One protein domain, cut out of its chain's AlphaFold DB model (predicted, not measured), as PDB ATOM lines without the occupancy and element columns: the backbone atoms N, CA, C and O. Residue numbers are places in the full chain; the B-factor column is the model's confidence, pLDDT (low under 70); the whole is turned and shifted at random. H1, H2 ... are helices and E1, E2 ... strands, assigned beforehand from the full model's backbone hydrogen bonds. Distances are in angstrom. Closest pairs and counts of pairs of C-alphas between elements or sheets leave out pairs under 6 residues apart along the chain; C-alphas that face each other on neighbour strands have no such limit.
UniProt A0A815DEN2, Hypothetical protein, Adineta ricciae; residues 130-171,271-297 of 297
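Overview. This is residues 130 to 171 and 271 to 297 of the 297 residues of the protein "Hypothetical protein" of Adineta ricciae (UniProt A0A815DEN2). With little regular structure, the domain is mostly loops round a small antiparallel hairpin, E2 and E3; the short strand E1 is near E3, and the helix H1 lies beyond E1 towards one end. The printed part has 69 residues, 22 in named elements, in the order E1, E2, E3, H1, of mixed class. It is compact, with a radius of gyration of the C-alphas of 12.1 A, spanning 37 by 27 by 20 A.

Arrangement. E1, residues 137 to 139, pairs with no named strand. E2, residues 153 to 157, and E3, residues 166 to 169, form an antiparallel hairpin; N 167 and O 156, 2.9 A apart, are within hydrogen-bond range. Residues 130 to 131 pair antiparallel with residues 167 to 168 of E3. The closest C-alphas of E1 and H1, residues 272 to 281, are those of Val 137 and Glu 279, 6.8 A apart. In H1 every O i to N i+4 pair is within hydrogen-bond range. E2 and H1 are apart.

Along the chain. E1, 6.7 A from first to last C-alpha, begins at C-alpha 137 (-80.981, 13.196, -17.917). E2 measures 9.7 A and E3 10.4 A. H1, 14.2 A, ends at C-alpha 281 (-71.542, 16.463, -20.090).

Size, cuts and confidence. Residues 172 to 270 are not printed; C-alphas 171 and 271 are 22.9 A apart. The link E1 to E2 is long, 13 residues. Residues 287 to 297 have pLDDT under 70.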
ATOM      1  N   ALA A 130     -84.400  12.703 -14.510       92.44
ATOM      2  CA  ALA A 130     -83.488  11.626 -14.856       92.44
ATOM      3  C   ALA A 130     -84.195  10.272 -14.836       92.44
ATOM      4  O   ALA A 130     -85.111  10.038 -14.039       92.44
ATOM      5  N   CYS A 131     -83.765   9.379 -15.721       90.31
ATOM      6  CA  CYS A 131     -84.221   7.999 -15.747       90.31
ATOM      7  C   CYS A 131     -83.594   7.216 -14.598       90.31
ATOM      8  O   CYS A 131     -82.379   7.069 -14.552       90.31
ATOM      9  N   ALA A 132     -84.418   6.631 -13.728       83.56
ATOM     10  CA  ALA A 132     -83.932   5.835 -12.598       83.56
ATOM     11  C   ALA A 132     -83.267   4.499 -13.000       83.56
ATOM     12  O   ALA A 132     -82.745   3.811 -12.134       83.56
ATOM     13  N   LYS A 133     -83.318   4.110 -14.285       85.69
ATOM     14  CA  LYS A 133     -82.766   2.843 -14.802       85.69
ATOM     15  C   LYS A 133     -81.461   3.032 -15.579       85.69
ATOM     16  O   LYS A 133     -80.462   2.417 -15.247       85.69
ATOM     17  N   CYS A 134     -81.467   3.842 -16.642       87.19
ATOM     18  CA  CYS A 134     -80.271   4.055 -17.478       87.19
ATOM     19  C   CYS A 134     -79.498   5.329 -17.134       87.19
ATOM     20  O   CYS A 134     -78.426   5.563 -17.677       87.19
ATOM     21  N   GLY A 135     -80.078   6.192 -16.305       87.19
ATOM     22  CA  GLY A 135     -79.452   7.422 -15.868       87.19
ATOM     23  C   GLY A 135     -79.457   8.608 -16.817       87.19
ATOM     24  O   GLY A 135     -79.000   9.683 -16.432       87.19
ATOM     25  N   LYS A 136     -80.038   8.462 -18.014       90.31
ATOM     26  CA  LYS A 136     -80.209   9.578 -18.950       90.31
ATOM     27  C   LYS A 136     -80.957  10.741 -18.289       90.31
ATOM     28  O   LYS A 136     -82.026  10.539 -17.704       90.31
ATOM     29  N   VAL A 137     -80.401  11.945 -18.419       92.88
ATOM     30  CA  VAL A 137     -80.981  13.196 -17.917       92.88
ATOM     31  C   VAL A 137     -81.656  13.943 -19.063       92.88
ATOM     32  O   VAL A 137     -81.157  13.979 -20.183       92.88
ATOM     33  N   TYR A 138     -82.803  14.545 -18.772       94.38
ATOM     34  CA  TYR A 138     -83.601  15.327 -19.703       94.38
ATOM     35  C   TYR A 138     -83.744  16.749 -19.176       94.38
ATOM     36  O   TYR A 138     -84.270  16.948 -18.079       94.38
ATOM     37  N   TYR A 139     -83.320  17.723 -19.979       95.94
ATOM     38  CA  TYR A 139     -83.581  19.138 -19.736       95.94
ATOM     39  C   TYR A 139     -84.955  19.526 -20.295       95.94
ATOM     40  O   TYR A 139     -85.326  19.124 -21.402       95.94
ATOM     41  N   ARG A 140     -85.732  20.300 -19.534       94.94
ATOM     42  CA  ARG A 140     -87.085  20.747 -19.897       94.94
ATOM     43  C   ARG A 140     -87.169  22.271 -19.904       94.94
ATOM     44  O   ARG A 140     -86.558  22.943 -19.079       94.94
ATOM     45  N   GLN A 141     -88.000  22.808 -20.799       91.38
ATOM     46  CA  GLN A 141     -88.257  24.250 -20.906       91.38
ATOM     47  C   GLN A 141     -88.750  24.852 -19.584       91.38
ATOM     48  O   GLN A 141     -88.339  25.937 -19.183       91.38
ATOM     49  N   THR A 142     -89.626  24.130 -18.887       90.12
ATOM     50  CA  THR A 142     -90.219  24.564 -17.623       90.12
ATOM     51  C   THR A 142     -89.832  23.639 -16.483       90.12
ATOM     52  O   THR A 142     -89.534  22.462 -16.695       90.12
ATOM     53  N   ARG A 143     -89.952  24.154 -15.255       92.12
ATOM     54  CA  ARG A 143     -89.781  23.380 -14.027       92.12
ATOM     55  C   ARG A 143     -90.563  22.065 -14.076       92.12
ATOM     56  O   ARG A 143     -91.781  22.059 -14.271       92.12
ATOM     57  N   VAL A 144     -89.868  20.966 -13.822       93.81
ATOM     58  CA  VAL A 144     -90.445  19.627 -13.772       93.81
ATOM     59  C   VAL A 144     -91.283  19.475 -12.506       93.81
ATOM     60  O   VAL A 144     -90.818  19.703 -11.385       93.81
ATOM     61  N   LYS A 145     -92.538  19.065 -12.684       91.38
ATOM     62  CA  LYS A 145     -93.459  18.754 -11.588       91.38
ATOM     63  C   LYS A 145     -93.401  17.264 -11.263       91.38
ATOM     64  O   LYS A 145     -93.226  16.428 -12.145       91.38
ATOM     65  N   SER A 146     -93.534  16.942  -9.982       86.38
ATOM     66  CA  SER A 146     -93.717  15.572  -9.508       86.38
ATOM     67  C   SER A 146     -95.206  15.251  -9.427       86.38
ATOM     68  O   SER A 146     -95.989  16.087  -8.988       86.38
ATOM     69  N   VAL A 147     -95.584  14.026  -9.795       85.12
ATOM     70  CA  VAL A 147     -96.920  13.463  -9.535       85.12
ATOM     71  C   VAL A 147     -97.116  13.273  -8.032       85.12
ATOM     72  O   VAL A 147     -98.164  13.593  -7.486       85.12
ATOM     73  N   THR A 148     -96.080  12.785  -7.345       79.25
ATOM     74  CA  THR A 148     -96.044  12.704  -5.880       79.25
ATOM     75  C   THR A 148     -94.685  13.171  -5.392       79.25
ATOM     76  O   THR A 148     -93.671  12.682  -5.898       79.25
ATOM     77  N   ASP A 149     -94.632  14.040  -4.386       74.00
ATOM     78  CA  ASP A 149     -93.350  14.491  -3.835       74.00
ATOM     79  C   ASP A 149     -92.572  13.366  -3.159       74.00
ATOM     80  O   ASP A 149     -91.346  13.392  -3.199       74.00
ATOM     81  N   LYS A 150     -93.270  12.333  -2.657       76.00
ATOM     82  CA  LYS A 150     -92.616  11.165  -2.070       76.00
ATOM     83  C   LYS A 150     -91.740  10.430  -3.090       76.00
ATOM     84  O   LYS A 150     -90.529  10.335  -2.968       76.00
ATOM     85  N   THR A 151     -92.340   9.946  -4.172       77.75
ATOM     86  CA  THR A 151     -91.571   9.207  -5.187       77.75
ATOM     87  C   THR A 151     -90.799  10.128  -6.134       77.75
ATOM     88  O   THR A 151     -89.898   9.688  -6.840       77.75
ATOM     89  N   ARG A 152     -91.161  11.411  -6.221       84.81
ATOM     90  CA  ARG A 152     -90.602  12.371  -7.189       84.81
ATOM     91  C   ARG A 152     -90.741  11.951  -8.652       84.81
ATOM     92  O   ARG A 152     -90.090  12.540  -9.515       84.81
ATOM     93  N   LEU A 153     -91.584  10.959  -8.929       90.38
ATOM     94  CA  LEU A 153     -91.935  10.540 -10.275       90.38
ATOM     95  C   LEU A 153     -92.580  11.705 -11.010       90.38
ATOM     96  O   LEU A 153     -93.422  12.404 -10.448       90.38
ATOM     97  N   THR A 154     -92.197  11.897 -12.262       93.31
ATOM     98  CA  THR A 154     -92.669  13.024 -13.079       93.31
ATOM     99  C   THR A 154     -93.845  12.643 -13.969       93.31
ATOM    100  O   THR A 154     -94.513  13.509 -14.517       93.31
ATOM    101  N   GLY A 155     -94.117  11.339 -14.086       92.88
ATOM    102  CA  GLY A 155     -95.103  10.782 -15.014       92.88
ATOM    103  C   GLY A 155     -94.517  10.447 -16.387       92.88
ATOM    104  O   GLY A 155     -95.148   9.716 -17.142       92.88
ATOM    105  N   ASN A 156     -93.293  10.895 -16.683       94.94
ATOM    106  CA  ASN A 156     -92.629  10.638 -17.956       94.94
ATOM    107  C   ASN A 156     -91.869   9.302 -17.962       94.94
ATOM    108  O   ASN A 156     -91.463   8.778 -16.917       94.94
ATOM    109  N   ILE A 157     -91.638   8.780 -19.167       94.19
ATOM    110  CA  ILE A 157     -90.889   7.547 -19.428       94.19
ATOM    111  C   ILE A 157     -89.638   7.867 -20.250       94.19
ATOM    112  O   ILE A 157     -89.633   8.760 -21.097       94.19
ATOM    113  N   CYS A 158     -88.562   7.139 -19.972       93.81
ATOM    114  CA  CYS A 158     -87.302   7.245 -20.681       93.81
ATOM    115  C   CYS A 158     -87.443   6.827 -22.146       93.81
ATOM    116  O   CYS A 158     -87.926   5.741 -22.454       93.81
ATOM    117  N   THR A 159     -86.952   7.690 -23.030       94.44
ATOM    118  CA  THR A 159     -86.943   7.517 -24.487       94.44
ATOM    119  C   THR A 159     -85.731   6.743 -25.012       94.44
ATOM    120  O   THR A 159     -85.639   6.502 -26.213       94.44
ATOM    121  N   THR A 160     -84.782   6.356 -24.151       91.69
ATOM    122  CA  THR A 160     -83.674   5.480 -24.552       91.69
ATOM    123  C   THR A 160     -84.226   4.123 -24.979       91.69
ATOM    124  O   THR A 160     -85.002   3.509 -24.238       91.69
ATOM    125  N   SER A 161     -83.796   3.644 -26.150       93.69
ATOM    126  CA  SER A 161     -84.215   2.354 -26.709       93.69
ATOM    127  C   SER A 161     -84.098   1.230 -25.673       93.69
ATOM    128  O   SER A 161     -83.083   1.113 -24.986       93.69
ATOM    129  N   ASN A 162     -85.160   0.433 -25.526       91.25
ATOM    130  CA  ASN A 162     -85.275  -0.687 -24.580       91.25
ATOM    131  C   ASN A 162     -85.119  -0.339 -23.081       91.25
ATOM    132  O   ASN A 162     -85.059  -1.239 -22.239       91.25
ATOM    133  N   CYS A 163     -85.087   0.942 -22.697       90.25
ATOM    134  CA  CYS A 163     -85.003   1.320 -21.287       90.25
ATOM    135  C   CYS A 163     -86.375   1.259 -20.608       90.25
ATOM    136  O   CYS A 163     -86.536   0.507 -19.640       90.25
ATOM    137  N   ASN A 164     -87.338   2.050 -21.106       89.56
ATOM    138  CA  ASN A 164     -88.687   2.243 -20.549       89.56
ATOM    139  C   ASN A 164     -88.713   2.593 -19.044       89.56
ATOM    140  O   ASN A 164     -89.718   2.396 -18.363       89.56
ATOM    141  N   GLY A 165     -87.603   3.105 -18.500       90.38
ATOM    142  CA  GLY A 165     -87.507   3.497 -17.097       90.38
ATOM    143  C   GLY A 165     -88.356   4.731 -16.791       90.38
ATOM    144  O   GLY A 165     -88.513   5.615 -17.630       90.38
ATOM    145  N   ARG A 166     -88.894   4.811 -15.572       91.31
ATOM    146  CA  ARG A 166     -89.663   5.981 -15.125       91.31
ATOM    147  C   ARG A 166     -88.722   7.141 -14.808       91.31
ATOM    148  O   ARG A 166     -87.663   6.933 -14.210       91.31
ATOM    149  N   LEU A 167     -89.123   8.352 -15.185       92.06
ATOM    150  CA  LEU A 167     -88.356   9.559 -14.900       92.06
ATOM    151  C   LEU A 167     -88.719  10.131 -13.526       92.06
ATOM    152  O   LEU A 167     -89.867  10.066 -13.068       92.06
ATOM    153  N   ARG A 168     -87.715  10.694 -12.855       91.25
ATOM    154  CA  ARG A 168     -87.831  11.350 -11.548       91.25
ATOM    155  C   ARG A 168     -87.143  12.710 -11.596       91.25
ATOM    156  O   ARG A 168     -86.137  12.867 -12.283       91.25
ATOM    157  N   LYS A 169     -87.654  13.699 -10.857       91.94
ATOM    158  CA  LYS A 169     -86.994  15.019 -10.751       91.94
ATOM    159  C   LYS A 169     -85.570  14.858 -10.230       91.94
ATOM    160  O   LYS A 169     -85.356  14.026  -9.353       91.94
ATOM    161  N   THR A 170     -84.642  15.718 -10.635       91.75
ATOM    162  CA  THR A 170     -83.259  15.696 -10.112       91.75
ATOM    163  C   THR A 170     -83.080  16.437  -8.777       91.75
ATOM    164  O   THR A 170     -82.212  16.064  -8.000       91.75
ATOM    165  N   THR A 171     -83.945  17.398  -8.431       90.19
ATOM    166  CA  THR A 171     -83.847  18.216  -7.197       90.19
ATOM    167  C   THR A 171     -83.797  17.400  -5.897       90.19
ATOM    168  O   THR A 171     -84.836  16.895  -5.477       90.19
ATOM    169  N   ASN A 271     -82.515  23.895 -28.614       95.38
ATOM    170  CA  ASN A 271     -81.184  23.958 -29.205       95.38
ATOM    171  C   ASN A 271     -80.560  22.553 -29.261       95.38
ATOM    172  O   ASN A 271     -80.124  22.008 -28.248       95.38
ATOM    173  N   THR A 272     -80.510  21.956 -30.451       94.00
ATOM    174  CA  THR A 272     -80.038  20.577 -30.655       94.00
ATOM    175  C   THR A 272     -78.560  20.384 -30.328       94.00
ATOM    176  O   THR A 272     -78.200  19.348 -29.770       94.00
ATOM    177  N   GLU A 273     -77.709  21.365 -30.632       93.88
ATOM    178  CA  GLU A 273     -76.276  21.311 -30.319       93.88
ATOM    179  C   GLU A 273     -76.046  21.347 -28.808       93.88
ATOM    180  O   GLU A 273     -75.315  20.513 -28.269       93.88
ATOM    181  N   TRP A 274     -76.736  22.255 -28.112       95.62
ATOM    182  CA  TRP A 274     -76.668  22.349 -26.657       95.62
ATOM    183  C   TRP A 274     -77.233  21.100 -25.982       95.62
ATOM    184  O   TRP A 274     -76.626  20.596 -25.044       95.62
ATOM    185  N   LEU A 275     -78.355  20.553 -26.459       94.31
ATOM    186  CA  LEU A 275     -78.935  19.324 -25.902       94.31
ATOM    187  C   LEU A 275     -78.007  18.120 -26.076       94.31
ATOM    188  O   LEU A 275     -77.886  17.309 -25.159       94.31
ATOM    189  N   ALA A 276     -77.335  18.014 -27.224       91.81
ATOM    190  CA  ALA A 276     -76.332  16.980 -27.448       91.81
ATOM    191  C   ALA A 276     -75.129  17.151 -26.507       91.81
ATOM    192  O   ALA A 276     -74.588  16.162 -26.016       91.81
ATOM    193  N   ASP A 277     -74.715  18.390 -26.237       92.38
ATOM    194  CA  ASP A 277     -73.660  18.684 -25.268       92.38
ATOM    195  C   ASP A 277     -74.075  18.370 -23.828       92.38
ATOM    196  O   ASP A 277     -73.365  17.658 -23.116       92.38
ATOM    197  N   PHE A 278     -75.268  18.806 -23.433       93.44
ATOM    198  CA  PHE A 278     -75.882  18.511 -22.146       93.44
ATOM    199  C   PHE A 278     -75.979  17.003 -21.905       93.44
ATOM    200  O   PHE A 278     -75.578  16.530 -20.846       93.44
ATOM    201  N   GLU A 279     -76.432  16.222 -22.888       88.44
ATOM    202  CA  GLU A 279     -76.522  14.764 -22.754       88.44
ATOM    203  C   GLU A 279     -75.152  14.106 -22.510       88.44
ATOM    204  O   GLU A 279     -75.073  13.134 -21.758       88.44
ATOM    205  N   ARG A 280     -74.067  14.642 -23.087       86.31
ATOM    206  CA  ARG A 280     -72.701  14.123 -22.878       86.31
ATOM    207  C   ARG A 280     -72.091  14.550 -21.545       86.31
ATOM    208  O   ARG A 280     -71.396  13.761 -20.911       86.31
ATOM    209  N   ASN A 281     -72.312  15.799 -21.147       83.50
ATOM    210  CA  ASN A 281     -71.542  16.463 -20.090       83.50
ATOM    211  C   ASN A 281     -72.311  16.634 -18.773       83.50
ATOM    212  O   ASN A 281     -71.722  17.070 -17.777       83.50
ATOM    213  N   TRP A 282     -73.601  16.283 -18.752       84.00
ATOM    214  CA  TRP A 282     -74.471  16.359 -17.578       84.00
ATOM    215  C   TRP A 282     -74.936  14.988 -17.051       84.00
ATOM    216  O   TRP A 282     -76.139  14.711 -16.969       84.00
ATOM    217  N   PRO A 283     -74.025  14.088 -16.648       72.44
ATOM    218  CA  PRO A 283     -74.429  12.931 -15.862       72.44
ATOM    219  C   PRO A 283     -74.872  13.397 -14.467       72.44
ATOM    220  O   PRO A 283     -74.112  14.027 -13.734       72.44
ATOM    221  N   PHE A 284     -76.117  13.094 -14.094       77.62
ATOM    222  CA  PHE A 284     -76.615  13.381 -12.747       77.62
ATOM    223  C   PHE A 284     -76.007  12.399 -11.740       77.62
ATOM    224  O   PHE A 284     -75.401  12.820 -10.765       77.62
ATOM    225  N   ARG A 285     -76.126  11.091 -11.990       78.81
ATOM    226  CA  ARG A 285     -75.583  10.035 -11.129       78.81
ATOM    227  C   ARG A 285     -74.993   8.884 -11.935       78.81
ATOM    228  O   ARG A 285     -75.384   8.696 -13.089       78.81
ATOM    229  N   THR A 286     -74.110   8.095 -11.328       76.94
ATOM    230  CA  THR A 286     -73.617   6.848 -11.934       76.94
ATOM    231  C   THR A 286     -74.761   5.840 -12.064       76.94
ATOM    232  O   THR A 286     -75.523   5.618 -11.121       76.94
ATOM    233  N   ALA A 287     -74.914   5.232 -13.246       69.62
ATOM    234  CA  ALA A 287     -75.908   4.181 -13.484       69.62
ATOM    235  C   ALA A 287     -75.679   2.990 -12.544       69.62
ATOM    236  O   ALA A 287     -74.546   2.568 -12.340       69.62
ATOM    237  N   GLY A 288     -76.758   2.454 -11.972       64.44
ATOM    238  CA  GLY A 288     -76.705   1.325 -11.046       64.44
ATOM    239  C   GLY A 288     -77.966   0.469 -11.121       64.44
ATOM    240  O   GLY A 288     -78.967   0.875 -11.707       64.44
ATOM    241  N   GLU A 289     -77.907  -0.728 -10.536       51.84
ATOM    242  CA  GLU A 289     -79.025  -1.687 -10.527       51.84
ATOM    243  C   GLU A 289     -80.145  -1.299  -9.543       51.84
ATOM    244  O   GLU A 289     -81.275  -1.774  -9.663       51.84
ATOM    245  N   THR A 290     -79.850  -0.421  -8.579       58.94
ATOM    246  CA  THR A 290     -80.777   0.042  -7.538       58.94
ATOM    247  C   THR A 290     -81.317   1.443  -7.825       58.94
ATOM    248  O   THR A 290     -80.667   2.276  -8.455       58.94
ATOM    249  N   ASP A 291     -82.533   1.723  -7.341       63.53
ATOM    250  CA  ASP A 291     -83.163   3.033  -7.505       63.53
ATOM    251  C   ASP A 291     -82.345   4.127  -6.794       63.53
ATOM    252  O   ASP A 291     -82.258   4.173  -5.562       63.53
ATOM    253  N   TRP A 292     -81.782   5.042  -7.587       68.00
ATOM    254  CA  TRP A 292     -81.008   6.215  -7.161       68.00
ATOM    255  C   TRP A 292     -81.719   7.126  -6.150       68.00
ATOM    256  O   TRP A 292     -81.097   7.990  -5.520       68.00
ATOM    257  N   PHE A 293     -83.039   6.984  -6.051       65.50
ATOM    258  CA  PHE A 293     -83.917   7.773  -5.198       65.50
ATOM    259  C   PHE A 293     -84.329   7.042  -3.917       65.50
ATOM    260  O   PHE A 293     -85.253   7.488  -3.242       65.50
ATOM    261  N   SER A 294     -83.652   5.943  -3.579       56.62
ATOM    262  CA  SER A 294     -83.738   5.328  -2.255       56.62
ATOM    263  C   SER A 294     -83.152   6.266  -1.189       56.62
ATOM    264  O   SER A 294     -82.054   6.804  -1.330       56.62
ATOM    265  N   GLY A 295     -83.945   6.526  -0.155       50.94
ATOM    266  CA  GLY A 295     -83.676   7.480   0.917       50.94
ATOM    267  C   GLY A 295     -84.990   7.810   1.620       50.94
ATOM    268  O   GLY A 295     -86.009   7.995   0.951       50.94
ATOM    269  N   ASP A 296     -84.981   7.822   2.951       36.91
ATOM    270  CA  ASP A 296     -86.169   8.167   3.732       36.91
ATOM    271  C   ASP A 296     -86.531   9.643   3.531       36.91
ATOM    272  O   ASP A 296     -85.658  10.508   3.422       36.91
ATOM    273  N   ILE A 297     -87.835   9.907   3.463       41.41
ATOM    274  CA  ILE A 297     -88.436  11.237   3.288       41.41
ATOM    275  C   ILE A 297     -88.892  11.756   4.634       41.41
ATOM    276  O   ILE A 297     -89.619  10.991   5.308       41.41
TER     277      ILE A 297